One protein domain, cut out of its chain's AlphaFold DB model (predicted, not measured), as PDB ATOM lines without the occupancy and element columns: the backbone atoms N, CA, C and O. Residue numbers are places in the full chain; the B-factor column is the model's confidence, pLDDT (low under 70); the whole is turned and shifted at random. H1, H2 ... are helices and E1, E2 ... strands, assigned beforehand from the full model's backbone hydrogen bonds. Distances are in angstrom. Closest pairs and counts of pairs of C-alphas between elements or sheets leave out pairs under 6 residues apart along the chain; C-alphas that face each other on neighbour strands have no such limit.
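AT A GLANCE: This is residues 173 to 275 of the 334 residues of an uncharacterized protein of Ganoderma sinense ZZ0214-1 (UniProt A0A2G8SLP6). The model shows two lobes set end to end along an elongated whole: at one end H1, the long helix H2 and the small hairpin of E1 and E2, and at the other a small antiparallel sheet of E3, E4, E5 and E6 that has no helix on it. Between the lobes two stretches of chain run side by side, tied by a short parallel pairing of residues 180 to 181 with 242 to 243. The printed part has 103 residues, with two named helices and six named strands in the order H1 E1 E2 H2 E3 E4 E5 E6. The class is mixed, helices and strands, though under half of the residues are in named elements. The whole is loose, with a radius of gyration of the C-alphas of 16.9 A, and spans 51 by 32 by 21 A.

HOW THE PARTS SIT: Start at residue 173 and pass 16 residues with no named element to reach H1, residues 189 to 192. Next come E1, residues 199 to 203, and E2, residues 221 to 223, an antiparallel hairpin with N 200 and O 222 at 2.9 A. H2, residues 224 to 237, follows E2 by a tight link and touches H1 with residues 224 to 228 alone; their closest C-alphas, those of Arg 192 and Asp 225, are 5.2 A apart. Every O i to N i+4 pair of H2 is within hydrogen-bond range, while H1 is too short for such a pair. Look next at the branched sheet of E3, residues 246 to 248, E4, residues 253 to 255, E5, residues 260 to 267, and E6, residues 270 to 274. E5 has E3 on one side, with N 266 and O 247 at 2.8 A, and E6 on the other side, with N 265 and O 272 at 2.8 A. It also pairs with E4, N 255 and O 260 at 2.8 A. E4, E5 and E6 form a meander, each strand the antiparallel neighbour of the one before. H1 and H2 are not on this sheet.

IN THESE COORDINATES: Find C-alpha 189 at (-27.112, -86.745, 58.994), where H1 begins. From C-alpha 224 at (-22.774, -89.288, 50.980), H2 runs 19.9 A to C-alpha 237. E5 covers 20.8 A and E6 13.0 A, ending at C-alpha 274 at (-46.438, -94.107, 72.860).

THE WHOLE: The farthest C-alphas, those of Asn 217 and Lys 257, are 52.9 A apart. The printed part has no cut, and its long link is E1 to E2, 17 residues. Look for pLDDT under 70 at residues 173 to 175 and 210 to 211; the mean of the printed part is 88.8.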
ATOM      1  N   GLN A 173     -48.267 -96.991  52.468       52.94
ATOM      2  CA  GLN A 173     -49.174 -97.373  51.383       52.94
ATOM      3  C   GLN A 173     -50.108 -98.528  51.778       52.94
ATOM      4  O   GLN A 173     -51.179 -98.692  51.206       52.94
ATOM      5  N   MET A 174     -49.761 -99.286  52.822       55.94
ATOM      6  CA  MET A 174     -50.638-100.264  53.472       55.94
ATOM      7  C   MET A 174     -51.559 -99.646  54.537       55.94
ATOM      8  O   MET A 174     -52.281-100.385  55.202       55.94
ATOM      9  N   ASN A 175     -51.566 -98.315  54.693       62.78
ATOM     10  CA  ASN A 175     -52.356 -97.584  55.687       62.78
ATOM     11  C   ASN A 175     -52.070 -98.016  57.141       62.78
ATOM     12  O   ASN A 175     -52.965 -98.051  57.985       62.78
ATOM     13  N   ILE A 176     -50.811 -98.356  57.439       71.88
ATOM     14  CA  ILE A 176     -50.337 -98.704  58.782       71.88
ATOM     15  C   ILE A 176     -49.781 -97.431  59.444       71.88
ATOM     16  O   ILE A 176     -48.751 -96.909  58.996       71.88
ATOM     17  N   PRO A 177     -50.414 -96.913  60.517       76.06
ATOM     18  CA  PRO A 177     -49.937 -95.723  61.213       76.06
ATOM     19  C   PRO A 177     -48.517 -95.926  61.741       76.06
ATOM     20  O   PRO A 177     -48.270 -96.810  62.562       76.06
ATOM     21  N   THR A 178     -47.582 -95.104  61.266       80.56
ATOM     22  CA  THR A 178     -46.150 -95.277  61.528       80.56
ATOM     23  C   THR A 178     -45.505 -93.941  61.877       80.56
ATOM     24  O   THR A 178     -45.777 -92.924  61.241       80.56
ATOM     25  N   VAL A 179     -44.616 -93.958  62.871       87.56
ATOM     26  CA  VAL A 179     -43.704 -92.857  63.191       87.56
ATOM     27  C   VAL A 179     -42.275 -93.388  63.181       87.56
ATOM     28  O   VAL A 179     -41.984 -94.417  63.788       87.56
ATOM     29  N   VAL A 180     -41.385 -92.695  62.478       91.56
ATOM     30  CA  VAL A 180     -39.953 -93.001  62.451       91.56
ATOM     31  C   VAL A 180     -39.259 -92.153  63.506       91.56
ATOM     32  O   VAL A 180     -39.459 -90.940  63.555       91.56
ATOM     33  N   ILE A 181     -38.437 -92.782  64.343       93.75
ATOM     34  CA  ILE A 181     -37.645 -92.099  65.368       93.75
ATOM     35  C   ILE A 181     -36.197 -91.998  64.886       93.75
ATOM     36  O   ILE A 181     -35.540 -93.017  64.689       93.75
ATOM     37  N   GLU A 182     -35.715 -90.772  64.705       91.56
ATOM     38  CA  GLU A 182     -34.361 -90.445  64.258       91.56
ATOM     39  C   GLU A 182     -33.648 -89.626  65.339       91.56
ATOM     40  O   GLU A 182     -34.141 -88.598  65.806       91.56
ATOM     41  N   ARG A 183     -32.457 -90.080  65.734       93.06
ATOM     42  CA  ARG A 183     -31.656 -89.440  66.781       93.06
ATOM     43  C   ARG A 183     -30.988 -88.168  66.283       93.06
ATOM     44  O   ARG A 183     -30.807 -87.226  67.050       93.06
ATOM     45  N   GLU A 184     -30.564 -88.151  65.026       93.44
ATOM     46  CA  GLU A 184     -29.901 -86.993  64.450       93.44
ATOM     47  C   GLU A 184     -30.886 -85.832  64.242       93.44
ATOM     48  O   GLU A 184     -32.097 -86.019  64.130       93.44
ATOM     49  N   ALA A 185     -30.364 -84.604  64.215       95.44
ATOM     50  CA  ALA A 185     -31.192 -83.401  64.107       95.44
ATOM     51  C   ALA A 185     -31.867 -83.255  62.737       95.44
ATOM     52  O   ALA A 185     -32.942 -82.663  62.630       95.44
ATOM     53  N   ARG A 186     -31.243 -83.816  61.699       95.25
ATOM     54  CA  ARG A 186     -31.705 -83.756  60.317       95.25
ATOM     55  C   ARG A 186     -31.649 -85.145  59.683       95.25
ATOM     56  O   ARG A 186     -30.708 -85.908  59.908       95.25
ATOM     57  N   ILE A 187     -32.654 -85.469  58.873       94.31
ATOM     58  CA  ILE A 187     -32.736 -86.754  58.168       94.31
ATOM     59  C   ILE A 187     -31.510 -86.910  57.268       94.31
ATOM     60  O   ILE A 187     -31.158 -85.997  56.523       94.31
ATOM     61  N   GLY A 188     -30.846 -88.064  57.344       92.88
ATOM     62  CA  GLY A 188     -29.647 -88.356  56.557       92.88
ATOM     63  C   GLY A 188     -28.335 -87.858  57.173       92.88
ATOM     64  O   GLY A 188     -27.272 -88.122  56.612       92.88
ATOM     65  N   ASP A 189     -28.346 -87.207  58.340       93.25
ATOM     66  CA  ASP A 189     -27.112 -86.745  58.994       93.25
ATOM     67  C   ASP A 189     -26.151 -87.874  59.369       93.25
ATOM     68  O   ASP A 189     -24.941 -87.657  59.424       93.25
ATOM     69  N   THR A 190     -26.646 -89.099  59.538       89.25
ATOM     70  CA  THR A 190     -25.801 -90.295  59.648       89.25
ATOM     71  C   THR A 190     -24.821 -90.414  58.474       89.25
ATOM     72  O   THR A 190     -23.675 -90.814  58.676       89.25
ATOM     73  N   TRP A 191     -25.231 -90.005  57.269       91.56
ATOM     74  CA  TRP A 191     -24.393 -89.940  56.069       91.56
ATOM     75  C   TRP A 191     -23.591 -88.632  55.987       91.56
ATOM     76  O   TRP A 191     -22.377 -88.676  55.746       91.56
ATOM     77  N   ARG A 192     -24.213 -87.474  56.271       92.25
ATOM     78  CA  ARG A 192     -23.524 -86.158  56.251       92.25
ATOM     79  C   ARG A 192     -22.404 -86.031  57.282       92.25
ATOM     80  O   ARG A 192     -21.505 -85.207  57.127       92.25
ATOM     81  N   LYS A 193     -22.401 -86.859  58.327       90.56
ATOM     82  CA  LYS A 193     -21.347 -86.883  59.357       90.56
ATOM     83  C   LYS A 193     -20.186 -87.834  59.052       90.56
ATOM     84  O   LYS A 193     -19.243 -87.892  59.835       90.56
ATOM     85  N   ARG A 194     -20.235 -88.587  57.947       90.38
ATOM     86  CA  ARG A 194     -19.113 -89.430  57.487       90.38
ATOM     87  C   ARG A 194     -17.945 -88.579  56.955       90.38
ATOM     88  O   ARG A 194     -17.981 -87.355  57.015       90.38
ATOM     89  N   TYR A 195     -16.878 -89.207  56.474       91.19
ATOM     90  CA  TYR A 195     -15.760 -88.471  55.880       91.19
ATOM     91  C   TYR A 195     -16.145 -87.880  54.509       91.19
ATOM     92  O   TYR A 195     -16.907 -88.520  53.782       91.19
ATOM     93  N   PRO A 196     -15.623 -86.693  54.131       91.19
ATOM     94  CA  PRO A 196     -16.049 -85.961  52.932       91.19
ATOM     95  C   PRO A 196     -15.962 -86.735  51.614       91.19
ATOM     96  O   PRO A 196     -16.828 -86.570  50.760       91.19
ATOM     97  N   SER A 197     -14.950 -87.589  51.456       90.06
ATOM     98  CA  SER A 197     -14.718 -88.376  50.240       90.06
ATOM     99  C   SER A 197     -15.663 -89.571  50.074       90.06
ATOM    100  O   SER A 197     -15.633 -90.214  49.026       90.06
ATOM    101  N   LEU A 198     -16.510 -89.882  51.069       91.56
ATOM    102  CA  LEU A 198     -17.376 -91.057  51.007       91.56
ATOM    103  C   LEU A 198     -18.345 -90.969  49.822       91.56
ATOM    104  O   LEU A 198     -19.255 -90.134  49.777       91.56
ATOM    105  N   THR A 199     -18.183 -91.933  48.925       93.12
ATOM    106  CA  THR A 199     -19.121 -92.274  47.863       93.12
ATOM    107  C   THR A 199     -19.523 -93.731  48.060       93.12
ATOM    108  O   THR A 199     -18.699 -94.551  48.457       93.12
ATOM    109  N   LEU A 200     -20.796 -94.058  47.845       89.88
ATOM    110  CA  LEU A 200     -21.284 -95.427  47.981       89.88
ATOM    111  C   LEU A 200     -20.517 -96.358  47.030       89.88
ATOM    112  O   LEU A 200     -20.329 -96.027  45.864       89.88
ATOM    113  N   HIS A 201     -20.099 -97.525  47.529       88.88
ATOM    114  CA  HIS A 201     -19.298 -98.500  46.768       88.88
ATOM    115  C   HIS A 201     -20.128 -99.352  45.798       88.88
ATOM    116  O   HIS A 201     -19.583-100.005  44.914       88.88
ATOM    117  N   SER A 202     -21.449 -99.346  45.951       83.00
ATOM    118  CA  SER A 202     -22.400 -99.959  45.025       83.00
ATOM    119  C   SER A 202     -22.939 -98.921  44.046       83.00
ATOM    120  O   SER A 202     -23.131 -97.761  44.415       83.00
ATOM    121  N   THR A 203     -23.261 -99.348  42.827       85.69
ATOM    122  CA  THR A 203     -23.893 -98.460  41.850       85.69
ATOM    123  C   THR A 203     -25.315 -98.077  42.263       85.69
ATOM    124  O   THR A 203     -25.991 -98.808  42.995       85.69
ATOM    125  N   ARG A 204     -25.808 -96.958  41.720       79.94
ATOM    126  CA  ARG A 204     -27.138 -96.383  41.984       79.94
ATOM    127  C   ARG A 204     -28.306 -97.354  41.818       79.94
ATOM    128  O   ARG A 204     -29.362 -97.141  42.408       79.94
ATOM    129  N   LYS A 205     -28.120 -98.420  41.034       80.50
ATOM    130  CA  LYS A 205     -29.125 -99.464  40.798       80.50
ATOM    131  C   LYS A 205     -29.397-100.320  42.037       80.50
ATOM    132  O   LYS A 205     -30.494-100.842  42.165       80.50
ATOM    133  N   HIS A 206     -28.432-100.442  42.949       78.62
ATOM    134  CA  HIS A 206     -28.532-101.327  44.117       78.62
ATOM    135  C   HIS A 206     -29.149-100.676  45.355       78.62
ATOM    136  O   HIS A 206     -29.416-101.361  46.335       78.62
ATOM    137  N   HIS A 207     -29.341 -99.360  45.345       81.19
ATOM    138  CA  HIS A 207     -29.798 -98.620  46.521       81.19
ATOM    139  C   HIS A 207     -30.801 -97.525  46.142       81.19
ATOM    140  O   HIS A 207     -30.877 -96.472  46.777       81.19
ATOM    141  N   THR A 208     -31.542 -97.750  45.057       79.31
ATOM    142  CA  THR A 208     -32.641 -96.867  44.680       79.31
ATOM    143  C   THR A 208     -33.778 -96.996  45.688       79.31
ATOM    144  O   THR A 208     -34.019 -98.078  46.224       79.31
ATOM    145  N   LEU A 209     -34.445 -95.879  45.987       77.12
ATOM    146  CA  LEU A 209     -35.555 -95.893  46.922       77.12
ATOM    147  C   LEU A 209     -36.853 -96.212  46.206       77.12
ATOM    148  O   LEU A 209     -37.164 -95.761  45.105       77.12
ATOM    149  N   LEU A 210     -37.623 -96.990  46.926       69.56
ATOM    150  CA  LEU A 210     -38.918 -97.476  46.553       69.56
ATOM    151  C   LEU A 210     -39.894 -96.268  46.338       69.56
ATOM    152  O   LEU A 210     -39.887 -95.355  47.148       69.56
ATOM    153  N   TYR A 211     -40.741 -96.236  45.289       69.00
ATOM    154  CA  TYR A 211     -41.656 -95.135  44.846       69.00
ATOM    155  C   TYR A 211     -40.963 -93.921  44.221       69.00
ATOM    156  O   TYR A 211     -41.629 -93.079  43.617       69.00
ATOM    157  N   GLN A 212     -39.643 -93.807  44.341       78.12
ATOM    158  CA  GLN A 212     -38.937 -92.645  43.828       78.12
ATOM    159  C   GLN A 212     -37.547 -93.049  43.340       78.12
ATOM    160  O   GLN A 212     -36.579 -92.994  44.106       78.12
ATOM    161  N   PRO A 213     -37.428 -93.475  42.067       83.75
ATOM    162  CA  PRO A 213     -36.128 -93.765  41.499       83.75
ATOM    163  C   PRO A 213     -35.295 -92.488  41.438       83.75
ATOM    164  O   PRO A 213     -35.813 -91.367  41.375       83.75
ATOM    165  N   TYR A 214     -33.979 -92.662  41.416       85.81
ATOM    166  CA  TYR A 214     -33.093 -91.530  41.207       85.81
ATOM    167  C   TYR A 214     -33.336 -90.883  39.831       85.81
ATOM    168  O   TYR A 214     -33.638 -91.588  38.864       85.81
ATOM    169  N   PRO A 215     -33.143 -89.558  39.704       88.38
ATOM    170  CA  PRO A 215     -33.118 -88.872  38.418       88.38
ATOM    171  C   PRO A 215     -32.171 -89.541  37.414       88.38
ATOM    172  O   PRO A 215     -31.131 -90.092  37.778       88.38
ATOM    173  N   THR A 216     -32.471 -89.436  36.119       87.69
ATOM    174  CA  THR A 216     -31.644 -90.048  35.063       87.69
ATOM    175  C   THR A 216     -30.202 -89.529  35.060       87.69
ATOM    176  O   THR A 216     -29.280 -90.298  34.779       87.69
ATOM    177  N   ASN A 217     -29.998 -88.270  35.463       89.12
ATOM    178  CA  ASN A 217     -28.696 -87.615  35.624       89.12
ATOM    179  C   ASN A 217     -28.028 -87.849  36.998       89.12
ATOM    180  O   ASN A 217     -27.049 -87.180  37.328       89.12
ATOM    181  N   TRP A 218     -28.549 -88.760  37.822       91.88
ATOM    182  CA  TRP A 218     -27.921 -89.129  39.089       91.88
ATOM    183  C   TRP A 218     -26.577 -89.832  38.853       91.88
ATOM    184  O   TRP A 218     -26.506 -90.672  37.954       91.88
ATOM    185  N   PRO A 219     -25.524 -89.541  39.639       92.56
ATOM    186  CA  PRO A 219     -24.217 -90.166  39.455       92.56
ATOM    187  C   PRO A 219     -24.286 -91.684  39.645       92.56
ATOM    188  O   PRO A 219     -25.084 -92.182  40.437       92.56
ATOM    189  N   GLU A 220     -23.429 -92.419  38.933       90.06
ATOM    190  CA  GLU A 220     -23.397 -93.885  39.015       90.06
ATOM    191  C   GLU A 220     -23.072 -94.365  40.435       90.06
ATOM    192  O   GLU A 220     -23.729 -95.273  40.936       90.06
ATOM    193  N   PHE A 221     -22.132 -93.700  41.107       91.44
ATOM    194  CA  PHE A 221     -21.831 -93.888  42.523       91.44
ATOM    195  C   PHE A 221     -22.267 -92.649  43.299       91.44
ATOM    196  O   PHE A 221     -21.948 -91.520  42.923       91.44
ATOM    197  N   THR A 222     -23.035 -92.844  44.368       91.75
ATOM    198  CA  THR A 222     -23.717 -91.734  45.046       91.75
ATOM    199  C   THR A 222     -22.848 -91.138  46.152       91.75
ATOM    200  O   THR A 222     -22.486 -91.865  47.076       91.75
ATOM    201  N   PRO A 223     -22.527 -89.832  46.125       94.69
ATOM    202  CA  PRO A 223     -21.840 -89.178  47.237       94.69
ATOM    203  C   PRO A 223     -22.710 -89.139  48.496       94.69
ATOM    204  O   PRO A 223     -23.929 -88.959  48.407       94.69
ATOM    205  N   ARG A 224     -22.085 -89.235  49.674       93.19
ATOM    206  CA  ARG A 224     -22.774 -89.288  50.980       93.19
ATOM    207  C   ARG A 224     -23.790 -88.157  51.202       93.19
ATOM    208  O   ARG A 224     -24.890 -88.413  51.680       93.19
ATOM    209  N   ASP A 225     -23.439 -86.924  50.828       94.69
ATOM    210  CA  ASP A 225     -24.267 -85.739  51.071       94.69
ATOM    211  C   ASP A 225     -25.473 -85.746  50.127       94.69
ATOM    212  O   ASP A 225     -26.597 -85.469  50.538       94.69
ATOM    213  N   LYS A 226     -25.266 -86.211  48.886       95.06
ATOM    214  CA  LYS A 226     -26.325 -86.368  47.886       95.06
ATOM    215  C   LYS A 226     -27.349 -87.425  48.309       95.06
ATOM    216  O   LYS A 226     -28.545 -87.216  48.129       95.06
ATOM    217  N   LEU A 227     -26.894 -88.542  48.886       94.12
ATOM    218  CA  LEU A 227     -27.789 -89.549  49.463       94.12
ATOM    219  C   LEU A 227     -28.560 -88.994  50.664       94.12
ATOM    220  O   LEU A 227     -29.758 -89.235  50.782       94.12
ATOM    221  N   ALA A 228     -27.892 -88.246  51.542       95.19
ATOM    222  CA  ALA A 228     -28.532 -87.651  52.707       95.19
ATOM    223  C   ALA A 228     -29.654 -86.678  52.317       95.19
ATOM    224  O   ALA A 228     -30.750 -86.747  52.870       95.19
ATOM    225  N   ASP A 229     -29.393 -85.804  51.342       94.81
ATOM    226  CA  ASP A 229     -30.393 -84.875  50.811       94.81
ATOM    227  C   ASP A 229     -31.534 -85.625  50.109       94.81
ATOM    228  O   ASP A 229     -32.699 -85.257  50.252       94.81
ATOM    229  N   TRP A 230     -31.232 -86.729  49.414       94.19
ATOM    230  CA  TRP A 230     -32.263 -87.588  48.828       94.19
ATOM    231  C   TRP A 230     -33.184 -88.214  49.875       94.19
ATOM    232  O   TRP A 230     -34.392 -88.208  49.682       94.19
ATOM    233  N   LEU A 231     -32.640 -88.738  50.978       94.06
ATOM    234  CA  LEU A 231     -33.435 -89.342  52.055       94.06
ATOM    235  C   LEU A 231     -34.369 -88.327  52.717       94.06
ATOM    236  O   LEU A 231     -35.508 -88.650  53.046       94.06
ATOM    237  N   GLU A 232     -33.897 -87.095  52.888       91.94
ATOM    238  CA  GLU A 232     -34.716 -86.007  53.412       91.94
ATOM    239  C   GLU A 232     -35.850 -85.631  52.448       91.94
ATOM    240  O   GLU A 232     -37.010 -85.569  52.860       91.94
ATOM    241  N   HIS A 233     -35.547 -85.462  51.157       90.94
ATOM    242  CA  HIS A 233     -36.576 -85.228  50.140       90.94
ATOM    243  C   HIS A 233     -37.563 -86.388  50.042       90.94
ATOM    244  O   HIS A 233     -38.763 -86.160  49.933       90.94
ATOM    245  N   TYR A 234     -37.078 -87.624  50.116       87.88
ATOM    246  CA  TYR A 234     -37.906 -88.817  50.080       87.88
ATOM    247  C   TYR A 234     -38.906 -88.836  51.236       87.88
ATOM    248  O   TYR A 234     -40.098 -89.029  51.016       87.88
ATOM    249  N   ALA A 235     -38.442 -88.570  52.462       85.06
ATOM    250  CA  ALA A 235     -39.318 -88.490  53.624       85.06
ATOM    251  C   ALA A 235     -40.394 -87.409  53.455       85.06
ATOM    252  O   ALA A 235     -41.548 -87.654  53.790       85.06
ATOM    253  N   SER A 236     -40.036 -86.254  52.885       84.62
ATOM    254  CA  SER A 236     -40.999 -85.189  52.596       84.62
ATOM    255  C   SER A 236     -42.007 -85.582  51.515       84.62
ATOM    256  O   SER A 236     -43.197 -85.396  51.714       84.62
ATOM    257  N   ILE A 237     -41.561 -86.112  50.374       81.56
ATOM    258  CA  ILE A 237     -42.425 -86.390  49.212       81.56
ATOM    259  C   ILE A 237     -43.336 -87.589  49.471       81.56
ATOM    260  O   ILE A 237     -44.464 -87.630  48.991       81.56
ATOM    261  N   GLN A 238     -42.865 -88.556  50.257       78.06
ATOM    262  CA  GLN A 238     -43.673 -89.684  50.708       78.06
ATOM    263  C   GLN A 238     -44.484 -89.348  51.972       78.06
ATOM    264  O   GLN A 238     -45.163 -90.225  52.516       78.06
ATOM    265  N   ASP A 239     -44.438 -88.097  52.451       74.31
ATOM    266  CA  ASP A 239     -45.163 -87.603  53.625       74.31
ATOM    267  C   ASP A 239     -44.936 -88.510  54.866       74.31
ATOM    268  O   ASP A 239     -45.867 -88.881  55.594       74.31
ATOM    269  N   LEU A 240     -43.701 -88.975  55.068       80.06
ATOM    270  CA  LEU A 240     -43.337 -89.829  56.199       80.06
ATOM    271  C   LEU A 240     -43.269 -88.998  57.482       80.06
ATOM    272  O   LEU A 240     -42.657 -87.932  57.523       80.06
ATOM    273  N   ILE A 241     -43.839 -89.520  58.568       84.69
ATOM    274  CA  ILE A 241     -43.753 -88.875  59.878       84.69
ATOM    275  C   ILE A 241     -42.433 -89.286  60.525       84.69
ATOM    276  O   ILE A 241     -42.310 -90.389  61.060       84.69
ATOM    277  N   VAL A 242     -41.452 -88.388  60.483       88.31
ATOM    278  CA  VAL A 242     -40.135 -88.595  61.094       88.31
ATOM    279  C   VAL A 242     -39.942 -87.616  62.245       88.31
ATOM    280  O   VAL A 242     -40.026 -86.400  62.076       88.31
ATOM    281  N   TRP A 243     -39.679 -88.141  63.437       93.44
ATOM    282  CA  TRP A 243     -39.270 -87.353  64.592       93.44
ATOM    283  C   TRP A 243     -37.751 -87.373  64.685       93.44
ATOM    284  O   TRP A 243     -37.169 -88.367  65.104       93.44
ATOM    285  N   THR A 244     -37.122 -86.271  64.281       93.56
ATOM    286  CA  THR A 244     -35.684 -86.035  64.451       93.56
ATOM    287  C   THR A 244     -35.355 -85.612  65.883       93.56
ATOM    288  O   THR A 244     -36.263 -85.315  66.672       93.56
ATOM    289  N   SER A 245     -34.068 -85.602  66.244       95.06
ATOM    290  CA  SER A 245     -33.600 -85.295  67.606       95.06
ATOM    291  C   SER A 245     -34.357 -86.087  68.679       95.06
ATOM    292  O   SER A 245     -34.742 -85.552  69.724       95.06
ATOM    293  N   SER A 246     -34.629 -87.354  68.371       94.06
ATOM    294  CA  SER A 246     -35.508 -88.219  69.145       94.06
ATOM    295  C   SER A 246     -34.861 -89.570  69.411       94.06
ATOM    296  O   SER A 246     -34.278 -90.192  68.529       94.06
ATOM    297  N   GLU A 247     -34.981 -90.057  70.639       94.44
ATOM    298  CA  GLU A 247     -34.442 -91.357  71.035       94.44
ATOM    299  C   GLU A 247     -35.359 -92.060  72.035       94.44
ATOM    300  O   GLU A 247     -36.100 -91.422  72.780       94.44
ATOM    301  N   LEU A 248     -35.305 -93.391  72.056       93.38
ATOM    302  CA  LEU A 248     -36.052 -94.200  73.016       93.38
ATOM    303  C   LEU A 248     -35.274 -94.265  74.331       93.38
ATOM    304  O   LEU A 248     -34.179 -94.832  74.374       93.38
ATOM    305  N   LYS A 249     -35.844 -93.701  75.398       91.44
ATOM    306  CA  LYS A 249     -35.293 -93.754  76.758       91.44
ATOM    307  C   LYS A 249     -36.439 -93.768  77.777       91.44
ATOM    308  O   LYS A 249     -37.260 -92.856  77.731       91.44
ATOM    309  N   PRO A 250     -36.493 -94.735  78.716       94.19
ATOM    310  CA  PRO A 250     -35.634 -95.921  78.856       94.19
ATOM    311  C   PRO A 250     -35.944 -97.004  77.798       94.19
ATOM    312  O   PRO A 250     -36.654 -96.755  76.824       94.19
ATOM    313  N   ARG A 251     -35.382 -98.214  77.966       92.75
ATOM    314  CA  ARG A 251     -35.693 -99.370  77.109       92.75
ATOM    315  C   ARG A 251     -37.212 -99.636  77.124       92.75
ATOM    316  O   ARG A 251     -37.770 -99.696  78.217       92.75
ATOM    317  N   PRO A 252     -37.860 -99.834  75.959       94.94
ATOM    318  CA  PRO A 252     -39.275-100.190  75.897       94.94
ATOM    319  C   PRO A 252     -39.600-101.470  76.664       94.94
ATOM    320  O   PRO A 252     -38.805-102.416  76.661       94.94
ATOM    321  N   THR A 253     -40.792-101.521  77.249       96.62
ATOM    322  CA  THR A 253     -41.342-102.716  77.905       96.62
ATOM    323  C   THR A 253     -42.538-103.235  77.126       96.62
ATOM    324  O   THR A 253     -43.311-102.445  76.591       96.62
ATOM    325  N   TYR A 254     -42.693-104.553  77.040       96.44
ATOM    326  CA  TYR A 254     -43.837-105.164  76.366       96.44
ATOM    327  C   TYR A 254     -44.904-105.558  77.386       96.44
ATOM    328  O   TYR A 254     -44.607-106.266  78.349       96.44
ATOM    329  N   ASP A 255     -46.137-105.117  77.158       94.69
ATOM    330  CA  ASP A 255     -47.309-105.538  77.910       94.69
ATOM    331  C   ASP A 255     -47.971-106.726  77.200       94.69
ATOM    332  O   ASP A 255     -48.592-106.586  76.142       94.69
ATOM    333  N   ALA A 256     -47.839-107.909  77.801       92.62
ATOM    334  CA  ALA A 256     -48.396-109.147  77.267       92.62
ATOM    335  C   ALA A 256     -49.930-109.227  77.357       92.62
ATOM    336  O   ALA A 256     -50.514-110.056  76.666       92.62
ATOM    337  N   LYS A 257     -50.587-108.404  78.189       93.19
ATOM    338  CA  LYS A 257     -52.056-108.378  78.297       93.19
ATOM    339  C   LYS A 257     -52.678-107.563  77.170       93.19
ATOM    340  O   LYS A 257     -53.649-107.998  76.562       93.19
ATOM    341  N   ASP A 258     -52.090-106.401  76.893       92.12
ATOM    342  CA  ASP A 258     -52.575-105.460  75.876       92.12
ATOM    343  C   ASP A 258     -51.955-105.706  74.488       92.12
ATOM    344  O   ASP A 258     -52.317-105.038  73.516       92.12
ATOM    345  N   HIS A 259     -50.998-106.635  74.394       92.38
ATOM    346  CA  HIS A 259     -50.190-106.919  73.207       92.38
ATOM    347  C   HIS A 259     -49.544-105.665  72.595       92.38
ATOM    348  O   HIS A 259     -49.476-105.502  71.373       92.38
ATOM    349  N   ARG A 260     -49.069-104.754  73.450       95.75
ATOM    350  CA  ARG A 260     -48.500-103.458  73.056       95.75
ATOM    351  C   ARG A 260     -47.202-103.173  73.787       95.75
ATOM    352  O   ARG A 260     -46.947-103.677  74.874       95.75
ATOM    353  N   TRP A 261     -46.386-102.327  73.180       96.62
ATOM    354  CA  TRP A 261     -45.174-101.807  73.792       96.62
ATOM    355  C   TRP A 261     -45.471-100.517  74.533       96.62
ATOM    356  O   TRP A 261     -46.142 -99.657  73.983       96.62
ATOM    357  N   ASP A 262     -44.906-100.333  75.717       96.62
ATOM    358  CA  ASP A 262     -44.807 -99.028  76.358       96.62
ATOM    359  C   ASP A 262     -43.467 -98.400  75.980       96.62
ATOM    360  O   ASP A 262     -42.387 -98.900  76.314       96.62
ATOM    361  N   VAL A 263     -43.541 -97.302  75.230       96.69
ATOM    362  CA  VAL A 263     -42.382 -96.619  74.660       96.69
ATOM    363  C   VAL A 263     -42.363 -95.186  75.158       96.69
ATOM    364  O   VAL A 263     -43.353 -94.468  75.034       96.69
ATOM    365  N   THR A 264     -41.220 -94.747  75.677       96.56
ATOM    366  CA  THR A 264     -40.966 -93.328  75.950       96.56
ATOM    367  C   THR A 264     -39.934 -92.821  74.954       96.56
ATOM    368  O   THR A 264     -38.822 -93.345  74.870       96.56
ATOM    369  N   VAL A 265     -40.330 -91.824  74.168       94.50
ATOM    370  CA  VAL A 265     -39.458 -91.114  73.234       94.50
ATOM    371  C   VAL A 265     -39.081 -89.781  73.864       94.50
ATOM    372  O   VAL A 265     -39.956 -88.976  74.165       94.50
ATOM    373  N   VAL A 266     -37.789 -89.521  74.029       95.12
ATOM    374  CA  VAL A 266     -37.277 -88.197  74.391       95.12
ATOM    375  C   VAL A 266     -37.031 -87.439  73.093       95.12
ATOM    376  O   VAL A 266     -36.063 -87.717  72.390       95.12
ATOM    377  N   ARG A 267     -37.919 -86.504  72.757       91.75
ATOM    378  CA  ARG A 267     -37.870 -85.682  71.544       91.75
ATOM    379  C   ARG A 267     -37.531 -84.248  71.912       91.75
ATOM    380  O   ARG A 267     -38.311 -83.593  72.594       91.75
ATOM    381  N   ASN A 268     -36.387 -83.745  71.450       90.69
ATOM    382  CA  ASN A 268     -35.906 -82.401  71.807       90.69
ATOM    383  C   ASN A 268     -35.885 -82.159  73.333       90.69
ATOM    384  O   ASN A 268     -36.232 -81.080  73.805       90.69
ATOM    385  N   GLY A 269     -35.536 -83.190  74.109       90.94
ATOM    386  CA  GLY A 269     -35.550 -83.146  75.576       90.94
ATOM    387  C   GLY A 269     -36.934 -83.281  76.226       90.94
ATOM    388  O   GLY A 269     -37.012 -83.307  77.449       90.94
ATOM    389  N   VAL A 270     -38.014 -83.401  75.447       92.88
ATOM    390  CA  VAL A 270     -39.385 -83.589  75.944       92.88
ATOM    391  C   VAL A 270     -39.791 -85.052  75.818       92.88
ATOM    392  O   VAL A 270     -39.672 -85.649  74.750       92.88
ATOM    393  N   GLU A 271     -40.298 -85.632  76.900       95.38
ATOM    394  CA  GLU A 271     -40.797 -87.007  76.894       95.38
ATOM    395  C   GLU A 271     -42.180 -87.111  76.244       95.38
ATOM    396  O   GLU A 271     -43.116 -86.386  76.586       95.38
ATOM    397  N   VAL A 272     -42.325 -88.071  75.333       94.12
ATOM    398  CA  VAL A 272     -43.582 -88.442  74.684       94.12
ATOM    399  C   VAL A 272     -43.788 -89.942  74.852       94.12
ATOM    400  O   VAL A 272     -42.947 -90.745  74.445       94.12
ATOM    401  N   LYS A 273     -44.919 -90.331  75.444       94.69
ATOM    402  CA  LYS A 273     -45.284 -91.740  75.638       94.69
ATOM    403  C   LYS A 273     -46.114 -92.248  74.466       94.69
ATOM    404  O   LYS A 273     -47.070 -91.595  74.055       94.69
ATOM    405  N   LEU A 274     -45.766 -93.426  73.962       92.94
ATOM    406  CA  LEU A 274     -46.438 -94.107  72.860       92.94
ATOM    407  C   LEU A 274     -46.741 -95.556  73.249       92.94
ATOM    408  O   LEU A 274     -45.965 -96.171  73.980       92.94
ATOM    409  N   ARG A 275     -47.841 -96.104  72.712       95.06
ATOM    410  CA  ARG A 275     -48.212 -97.521  72.875       95.06
ATOM    411  C   ARG A 275     -48.347 -98.276  71.540       95.06
ATOM    412  O   ARG A 275     -49.470 -98.642  71.172       95.06
TER     413      ARG A 275